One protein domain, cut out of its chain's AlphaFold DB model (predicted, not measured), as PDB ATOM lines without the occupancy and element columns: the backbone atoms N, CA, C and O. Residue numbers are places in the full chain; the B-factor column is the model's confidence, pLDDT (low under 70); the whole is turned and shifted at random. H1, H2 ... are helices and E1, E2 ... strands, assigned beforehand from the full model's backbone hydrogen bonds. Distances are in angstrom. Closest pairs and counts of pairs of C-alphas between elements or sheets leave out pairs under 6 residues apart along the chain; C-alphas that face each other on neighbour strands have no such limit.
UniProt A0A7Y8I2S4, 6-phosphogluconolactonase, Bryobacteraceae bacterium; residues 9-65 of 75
ATOM      1  N   ARG A   9     -18.355 -15.532  33.974       96.31
ATOM      2  CA  ARG A   9     -18.066 -15.589  32.532       96.31
ATOM      3  C   ARG A   9     -19.082 -14.794  31.719       96.31
ATOM      4  O   ARG A   9     -18.687 -14.027  30.850       96.31
ATOM      5  N   GLU A  10     -20.364 -14.971  32.018       96.56
ATOM      6  CA  GLU A  10     -21.449 -14.216  31.385       96.56
ATOM      7  C   GLU A  10     -21.268 -12.714  31.631       96.56
ATOM      8  O   GLU A  10     -21.208 -11.938  30.677       96.56
ATOM      9  N   TYR A  11     -21.039 -12.319  32.890       96.44
ATOM     10  CA  TYR A  11     -20.776 -10.920  33.228       96.44
ATOM     11  C   TYR A  11     -19.571 -10.354  32.469       96.44
ATOM     12  O   TYR A  11     -19.626  -9.255  31.917       96.44
ATOM     13  N   ALA A  12     -18.470 -11.107  32.428       96.94
ATOM     14  CA  ALA A  12     -17.251 -10.710  31.740       96.94
ATOM     15  C   ALA A  12     -17.473 -10.503  30.235       96.94
ATOM     16  O   ALA A  12     -16.994  -9.511  29.682       96.94
ATOM     17  N   GLN A  13     -18.224 -11.396  29.589       97.25
ATOM     18  CA  GLN A  13     -18.545 -11.301  28.169       97.25
ATOM     19  C   GLN A  13     -19.455 -10.102  27.878       97.25
ATOM     20  O   GLN A  13     -19.177  -9.335  26.955       97.25
ATOM     21  N   GLU A  14     -20.503  -9.888  28.677       96.94
ATOM     22  CA  GLU A  14     -21.376  -8.714  28.550       96.94
ATOM     23  C   GLU A  14     -20.618  -7.399  28.741       96.94
ATOM     24  O   GLU A  14     -20.780  -6.458  27.958       96.94
ATOM     25  N   CYS A  15     -19.758  -7.343  29.759       97.00
ATOM     26  CA  CYS A  15     -18.929  -6.182  30.043       97.00
ATOM     27  C   CYS A  15     -17.963  -5.895  28.883       97.00
ATOM     28  O   CYS A  15     -17.907  -4.767  28.391       97.00
ATOM     29  N   ALA A  16     -17.278  -6.923  28.373       98.19
ATOM     30  CA  ALA A  16     -16.396  -6.801  27.217       98.19
ATOM     31  C   ALA A  16     -17.145  -6.281  25.976       98.19
ATOM     32  O   ALA A  16     -16.668  -5.353  25.320       98.19
ATOM     33  N   MET A  17     -18.347  -6.799  25.689       98.25
ATOM     34  CA  MET A  17     -19.160  -6.350  24.548       98.25
ATOM     35  C   MET A  17     -19.543  -4.873  24.674       98.25
ATOM     36  O   MET A  17     -19.454  -4.115  23.702       98.25
ATOM     37  N   ALA A  18     -19.938  -4.442  25.874       97.94
ATOM     38  CA  ALA A  18     -20.261  -3.044  26.136       97.94
ATOM     39  C   ALA A  18     -19.039  -2.134  25.931       97.94
ATOM     40  O   ALA A  18     -19.144  -1.118  25.235       97.94
ATOM     41  N   ILE A  19     -17.878  -2.530  26.469       98.38
ATOM     42  CA  ILE A  19     -16.618  -1.793  26.329       98.38
ATOM     43  C   ILE A  19     -16.214  -1.687  24.859       98.38
ATOM     44  O   ILE A  19     -16.005  -0.573  24.381       98.38
ATOM     45  N   ALA A  20     -16.183  -2.790  24.107       98.75
ATOM     46  CA  ALA A  20     -15.864  -2.772  22.678       98.75
ATOM     47  C   ALA A  20     -16.794  -1.826  21.898       98.75
ATOM     48  O   ALA A  20     -16.339  -1.029  21.074       98.75
ATOM     49  N   GLY A  21     -18.093  -1.841  22.214       98.69
ATOM     50  CA  GLY A  21     -19.062  -0.909  21.647       98.69
ATOM     51  C   GLY A  21     -18.738   0.559  21.948       98.69
ATOM     52  O   GLY A  21     -18.815   1.400  21.050       98.69
ATOM     53  N   TRP A  22     -18.358   0.891  23.186       98.69
ATOM     54  CA  TRP A  22     -17.942   2.251  23.550       98.69
ATOM     55  C   TRP A  22     -16.649   2.673  22.851       98.69
ATOM     56  O   TRP A  22     -16.586   3.789  22.334       98.69
ATOM     57  N   LEU A  23     -15.651   1.788  22.784       98.81
ATOM     58  CA  LEU A  23     -14.377   2.054  22.114       98.81
ATOM     59  C   LEU A  23     -14.582   2.311  20.623       98.81
ATOM     60  O   LEU A  23     -14.103   3.318  20.105       98.81
ATOM     61  N   ASN A  24     -15.357   1.468  19.944       98.75
ATOM     62  CA  ASN A  24     -15.629   1.633  18.520       98.75
ATOM     63  C   ASN A  24     -16.394   2.933  18.237       98.75
ATOM     64  O   ASN A  24     -16.016   3.677  17.334       98.75
ATOM     65  N   ARG A  25     -17.396   3.287  19.054       98.81
ATOM     66  CA  ARG A  25     -18.085   4.588  18.939       98.81
ATOM     67  C   ARG A  25     -17.147   5.775  19.177       98.81
ATOM     68  O   ARG A  25     -17.235   6.786  18.480       98.81
ATOM     69  N   ALA A  26     -16.242   5.670  20.146       98.75
ATOM     70  CA  ALA A  26     -15.244   6.698  20.422       98.75
ATOM     71  C   ALA A  26     -14.266   6.876  19.249       98.75
ATOM     72  O   ALA A  26     -14.025   8.003  18.820       98.75
ATOM     73  N   ILE A  27     -13.767   5.774  18.685       98.75
ATOM     74  CA  ILE A  27     -12.882   5.788  17.515       98.75
ATOM     75  C   ILE A  27     -13.599   6.391  16.305       98.75
ATOM     76  O   ILE A  27     -13.027   7.255  15.649       98.75
ATOM     77  N   LEU A  28     -14.847   5.998  16.035       98.62
ATOM     78  CA  LEU A  28     -15.625   6.544  14.919       98.62
ATOM     79  C   LEU A  28     -15.858   8.053  15.053       98.62
ATOM     80  O   LEU A  28     -15.750   8.779  14.074       98.62
ATOM     81  N   SER A  29     -16.154   8.533  16.263       98.50
ATOM     82  CA  SER A  29     -16.478   9.948  16.491       98.50
ATOM     83  C   SER A  29     -15.259  10.864  16.622       98.50
ATOM     84  O   SER A  29     -15.350  12.041  16.286       98.50
ATOM     85  N   ARG A  30     -14.129  10.367  17.141       98.25
ATOM     86  CA  ARG A  30     -12.963  11.197  17.515       98.25
ATOM     87  C   ARG A  30     -11.636  10.725  16.921       98.25
ATOM     88  O   ARG A  30     -10.594  11.303  17.218       98.25
ATOM     89  N   GLY A  31     -11.639   9.634  16.160       98.44
ATOM     90  CA  GLY A  31     -10.439   9.000  15.607       98.44
ATOM     91  C   GLY A  31      -9.594   8.217  16.620       98.44
ATOM     92  O   GLY A  31      -8.596   7.616  16.224       98.44
ATOM     93  N   ARG A  32      -9.962   8.215  17.910       98.62
ATOM     94  CA  ARG A  32      -9.275   7.500  18.999       98.62
ATOM     95  C   ARG A  32     -10.194   7.235  20.193       98.62
ATOM     96  O   ARG A  32     -11.168   7.958  20.408       98.62
ATOM     97  N   ALA A  33      -9.840   6.241  20.997       98.75
ATOM     98  CA  ALA A  33     -10.467   5.946  22.281       98.75
ATOM     99  C   ALA A  33      -9.433   5.919  23.410       98.75
ATOM    100  O   ALA A  33      -8.248   5.694  23.177       98.75
ATOM    101  N   PHE A  34      -9.905   6.135  24.633       98.62
ATOM    102  CA  PHE A  34      -9.111   6.060  25.852       98.62
ATOM    103  C   PHE A  34      -9.806   5.072  26.786       98.62
ATOM    104  O   PHE A  34     -11.028   5.141  26.938       98.62
ATOM    105  N   LEU A  35      -9.046   4.154  27.374       98.56
ATOM    106  CA  LEU A  35      -9.545   3.159  28.313       98.56
ATOM    107  C   LEU A  35      -8.599   3.092  29.510       98.56
ATOM    108  O   LEU A  35      -7.435   2.740  29.351       98.56
ATOM    109  N   ALA A  36      -9.109   3.423  30.693       98.31
ATOM    110  CA  ALA A  36      -8.425   3.151  31.947       98.31
ATOM    111  C   ALA A  36      -8.952   1.833  32.525       98.31
ATOM    112  O   ALA A  36     -10.166   1.615  32.535       98.31
ATOM    113  N   VAL A  37      -8.057   0.956  32.974       97.69
ATOM    114  CA  VAL A  37      -8.401  -0.359  33.525       97.69
ATOM    115  C   VAL A  37      -7.848  -0.530  34.935       97.69
ATOM    116  O   VAL A  37      -6.771  -0.030  35.251       97.69
ATOM    117  N   SER A  38      -8.591  -1.240  35.779       96.81
ATOM    118  CA  SER A  38      -8.120  -1.678  37.095       96.81
ATOM    119  C   SER A  38      -7.476  -3.061  36.995       96.81
ATOM    120  O   SER A  38      -7.867  -3.865  36.144       96.81
ATOM    121  N   GLY A  39      -6.510  -3.336  37.873       94.06
ATOM    122  CA  GLY A  39      -5.897  -4.657  38.017       94.06
ATOM    123  C   GLY A  39      -6.754  -5.657  38.808       94.06
ATOM    124  O   GLY A  39      -7.956  -5.474  39.014       94.06
ATOM    125  N   GLY A  40      -6.113  -6.728  39.281       93.38
ATOM    126  CA  GLY A  40      -6.739  -7.780  40.090       93.38
ATOM    127  C   GLY A  40      -7.331  -8.942  39.283       93.38
ATOM    128  O   GLY A  40      -7.316  -8.960  38.053       93.38
ATOM    129  N   ALA A  41      -7.857  -9.947  39.991       94.25
ATOM    130  CA  ALA A  41      -8.343 -11.188  39.377       94.25
ATOM    131  C   ALA A  41      -9.704 -11.034  38.674       94.25
ATOM    132  O   ALA A  41      -9.946 -11.660  37.642       94.25
ATOM    133  N   THR A  42     -10.588 -10.184  39.203       94.56
ATOM    134  CA  THR A  42     -11.952  -9.979  38.692       94.56
ATOM    135  C   THR A  42     -12.018  -9.602  37.203       94.56
ATOM    136  O   THR A  42     -12.778 -10.243  36.474       94.56
ATOM    137  N   PRO A  43     -11.253  -8.615  36.688       96.88
ATOM    138  CA  PRO A  43     -11.353  -8.217  35.284       96.88
ATOM    139  C   PRO A  43     -10.702  -9.202  34.302       96.88
ATOM    140  O   PRO A  43     -10.875  -9.036  33.096       96.88
ATOM    141  N   ARG A  44      -9.995 -10.242  34.767       96.69
ATOM    142  CA  ARG A  44      -9.223 -11.147  33.901       96.69
ATOM    143  C   ARG A  44     -10.065 -11.770  32.780       96.69
ATOM    144  O   ARG A  44      -9.699 -11.659  31.613       96.69
ATOM    145  N   LEU A  45     -11.209 -12.375  33.114       97.38
ATOM    146  CA  LEU A  45     -12.105 -12.994  32.120       97.38
ATOM    147  C   LEU A  45     -12.659 -11.968  31.120       97.38
ATOM    148  O   LEU A  45     -12.920 -12.290  29.958       97.38
ATOM    149  N   MET A  46     -12.852 -10.728  31.575       97.81
ATOM    150  CA  MET A  46     -13.325  -9.639  30.728       97.81
ATOM    151  C   MET A  46     -12.225  -9.203  29.761       97.81
ATOM    152  O   MET A  46     -12.515  -9.058  28.579       97.81
ATOM    153  N   PHE A  47     -10.971  -9.076  30.211       98.00
ATOM    154  CA  PHE A  47      -9.843  -8.771  29.328       98.00
ATOM    155  C   PHE A  47      -9.632  -9.850  28.268       98.00
ATOM    156  O   PHE A  47      -9.486  -9.510  27.096       98.00
ATOM    157  N   GLU A  48      -9.678 -11.132  28.649       97.38
ATOM    158  CA  GLU A  48      -9.591 -12.258  27.706       97.38
ATOM    159  C   GLU A  48     -10.690 -12.163  26.632       97.38
ATOM    160  O   GLU A  48     -10.413 -12.262  25.437       97.38
ATOM    161  N   SER A  49     -11.930 -11.892  27.052       97.88
ATOM    162  CA  SER A  49     -13.068 -11.733  26.138       97.88
ATOM    163  C   SER A  49     -12.923 -10.501  25.239       97.88
ATOM    164  O   SER A  49     -13.155 -10.587  24.036       97.88
ATOM    165  N   LEU A  50     -12.526  -9.357  25.803       98.50
ATOM    166  CA  LEU A  50     -12.385  -8.085  25.096       98.50
ATOM    167  C   LEU A  50     -11.251  -8.126  24.066       98.50
ATOM    168  O   LEU A  50     -11.415  -7.598  22.967       98.50
ATOM    169  N   ALA A  51     -10.128  -8.772  24.388       97.25
ATOM    170  CA  ALA A  51      -8.990  -8.923  23.482       97.25
ATOM    171  C   ALA A  51      -9.362  -9.671  22.187       97.25
ATOM    172  O   ALA A  51      -8.791  -9.388  21.135       97.25
ATOM    173  N   GLY A  52     -10.342 -10.581  22.251       96.31
ATOM    174  CA  GLY A  52     -10.879 -11.298  21.091       96.31
ATOM    175  C   GLY A  52     -11.914 -10.520  20.267       96.31
ATOM    176  O   GLY A  52     -12.363 -11.018  19.235       96.31
ATOM    177  N   MET A  53     -12.325  -9.322  20.693       97.88
ATOM    178  CA  MET A  53     -13.340  -8.531  19.991       97.88
ATOM    179  C   MET A  53     -12.745  -7.659  18.884       97.88
ATOM    180  O   MET A  53     -11.585  -7.247  18.919       97.88
ATOM    181  N   SER A  54     -13.588  -7.313  17.909       97.94
ATOM    182  CA  SER A  54     -13.225  -6.394  16.830       97.94
ATOM    183  C   SER A  54     -13.146  -4.952  17.346       97.94
ATOM    184  O   SER A  54     -14.145  -4.231  17.406       97.94
ATOM    185  N   VAL A  55     -11.941  -4.547  17.746       98.44
ATOM    186  CA  VAL A  55     -11.578  -3.186  18.154       98.44
ATOM    187  C   VAL A  55     -10.277  -2.809  17.452       98.44
ATOM    188  O   VAL A  55      -9.317  -3.578  17.431       98.44
ATOM    189  N   ASN A  56     -10.207  -1.604  16.881       98.19
ATOM    190  CA  ASN A  56      -8.954  -1.106  16.314       98.19
ATOM    191  C   ASN A  56      -8.006  -0.645  17.434       98.19
ATOM    192  O   ASN A  56      -7.924   0.544  17.744       98.19
ATOM    193  N   TRP A  57      -7.275  -1.590  18.027       98.25
ATOM    194  CA  TRP A  57      -6.377  -1.357  19.163       98.25
ATOM    195  C   TRP A  57      -5.288  -0.313  18.905       98.25
ATOM    196  O   TRP A  57      -4.889   0.387  19.828       98.25
ATOM    197  N   ARG A  58      -4.874  -0.099  17.646       98.31
ATOM    198  CA  ARG A  58      -3.927   0.978  17.285       98.31
ATOM    199  C   ARG A  58      -4.482   2.384  17.535       98.31
ATOM    200  O   ARG A  58      -3.729   3.351  17.515       98.31
ATOM    201  N   ARG A  59      -5.799   2.513  17.711       98.56
ATOM    202  CA  ARG A  59      -6.503   3.767  18.013       98.56
ATOM    203  C   ARG A  59      -6.957   3.848  19.475       98.56
ATOM    204  O   ARG A  59      -7.659   4.796  19.826       98.56
ATOM    205  N   VAL A  60      -6.598   2.875  20.313       98.69
ATOM    206  CA  VAL A  60      -6.939   2.849  21.739       98.69
ATOM    207  C   VAL A  60      -5.701   3.209  22.554       98.69
ATOM    208  O   VAL A  60      -4.654   2.586  22.414       98.69
ATOM    209  N   HIS A  61      -5.834   4.199  23.428       98.62
ATOM    210  CA  HIS A  61      -4.845   4.515  24.450       98.62
ATOM    211  C   HIS A  61      -5.271   3.857  25.766       98.62
ATOM    212  O   HIS A  61      -6.376   4.116  26.250       98.62
ATOM    213  N   LEU A  62      -4.412   3.000  26.318       97.88
ATOM    214  CA  LEU A  62      -4.648   2.275  27.567       97.88
ATOM    215  C   LEU A  62      -3.944   2.961  28.739       97.88
ATOM    216  O   LEU A  62      -2.822   3.439  28.594       97.88
ATOM    217  N   PHE A  63      -4.606   2.973  29.891       98.12
ATOM    218  CA  PHE A  63      -4.097   3.509  31.151       98.12
ATOM    219  C   PHE A  63      -4.430   2.541  32.280       98.12
ATOM    220  O   PHE A  63      -5.437   1.833  32.218       98.12
ATOM    221  N   PHE A  64      -3.630   2.559  33.336       97.00
ATOM    222  CA  PHE A  64      -4.014   1.962  34.607       97.00
ATOM    223  C   PHE A  64      -4.773   2.996  35.437       97.00
ATOM    224  O   PHE A  64      -4.432   4.179  35.416       97.00
ATOM    225  N   VAL A  65      -5.839   2.568  36.113       97.81
ATOM    226  CA  VAL A  65      -6.576   3.427  37.057       97.81
ATOM    227  C   VAL A  65      -5.689   3.764  38.259       97.81
ATOM    228  O   VAL A  65      -5.670   4.907  38.710       97.81
TER     229      VAL A  65
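Overview. This is residues 9 to 65 of the 75 residues of the protein "6-phosphogluconolactonase" of Bryobacteraceae bacterium (UniProt A0A7Y8I2S4). One long helix, H1, runs along the longest axis of the domain, with a short helix, H2, packed on its first part and a small sheet of two parallel strands, E1 and E2, near its later part, about residues 19 to 27. H2 is part of the right-handed crossover from E1 to E2. The printed part has 57 residues with two named helices and two named strands, in the order H1, E1, H2, E2, and the class is mixed, helices and strands. The whole is compact, with a radius of gyration of the C-alphas of 11.1 A, and the C-alphas span 31 by 22 by 14 A.

Arrangement. H1, residues 9 to 30, comes first, and a tight link of 2 residues joins it to E1, residues 33 to 37. H1 and E1 have 6 pairs of C-alphas within 8 A, the closest being those of Ala 26 and Ala 33, 5.2 A apart. H2, residues 44 to 51, touches H1, with 18 pairs of C-alphas within 8 A; the closest are those of Ala 12 and Met 46, 4.2 A apart. The two helices run the same way at a steep tilt of 40 degrees. E2, residues 60 to 64, is the parallel neighbour of E1, with 23 degrees between their directions. The C-alphas of Ala 36 and Phe 63 face each other at 4.4 A. N 35 and O 61 are within hydrogen-bond range at 2.9 A, as are N 63 and O 35 at 2.9 A. E1, H2 and E2 form a strand-helix-strand unit, two parallel neighbour strands with a helix between them along the chain. The closest C-alphas of H1 and E2 are those of Leu 23 and Val 60, 7.5 A apart. In H1 and H2 every O i to N i+4 pair is within hydrogen-bond range.

Along the chain. H1 begins at C-alpha 9, at (-18.066, -15.589, 32.532), and is 31.1 A long from first to last C-alpha, ending at C-alpha 30, at (-12.963, 11.197, 17.515). E1 is 13.1 A long, from Ala 33 to Val 37. H2 is 10.7 A long, from Arg 44 to Ala 51. E2 is 13.2 A long and ends with C-alpha 64 at (-4.014, 1.962, 34.607).

Size, cuts and confidence. The two C-alphas farthest apart are those of Ser 29 and Ala 41, at 32.2 A, and the C-alphas of Arg 9 and Val 65 are 22.7 A apart. The printed part has no cut. The links from E1 to H2, 6 residues, and from H2 to E2, 8 residues, are short. The mean pLDDT of the printed part is 97.7, and no printed residue is under 70.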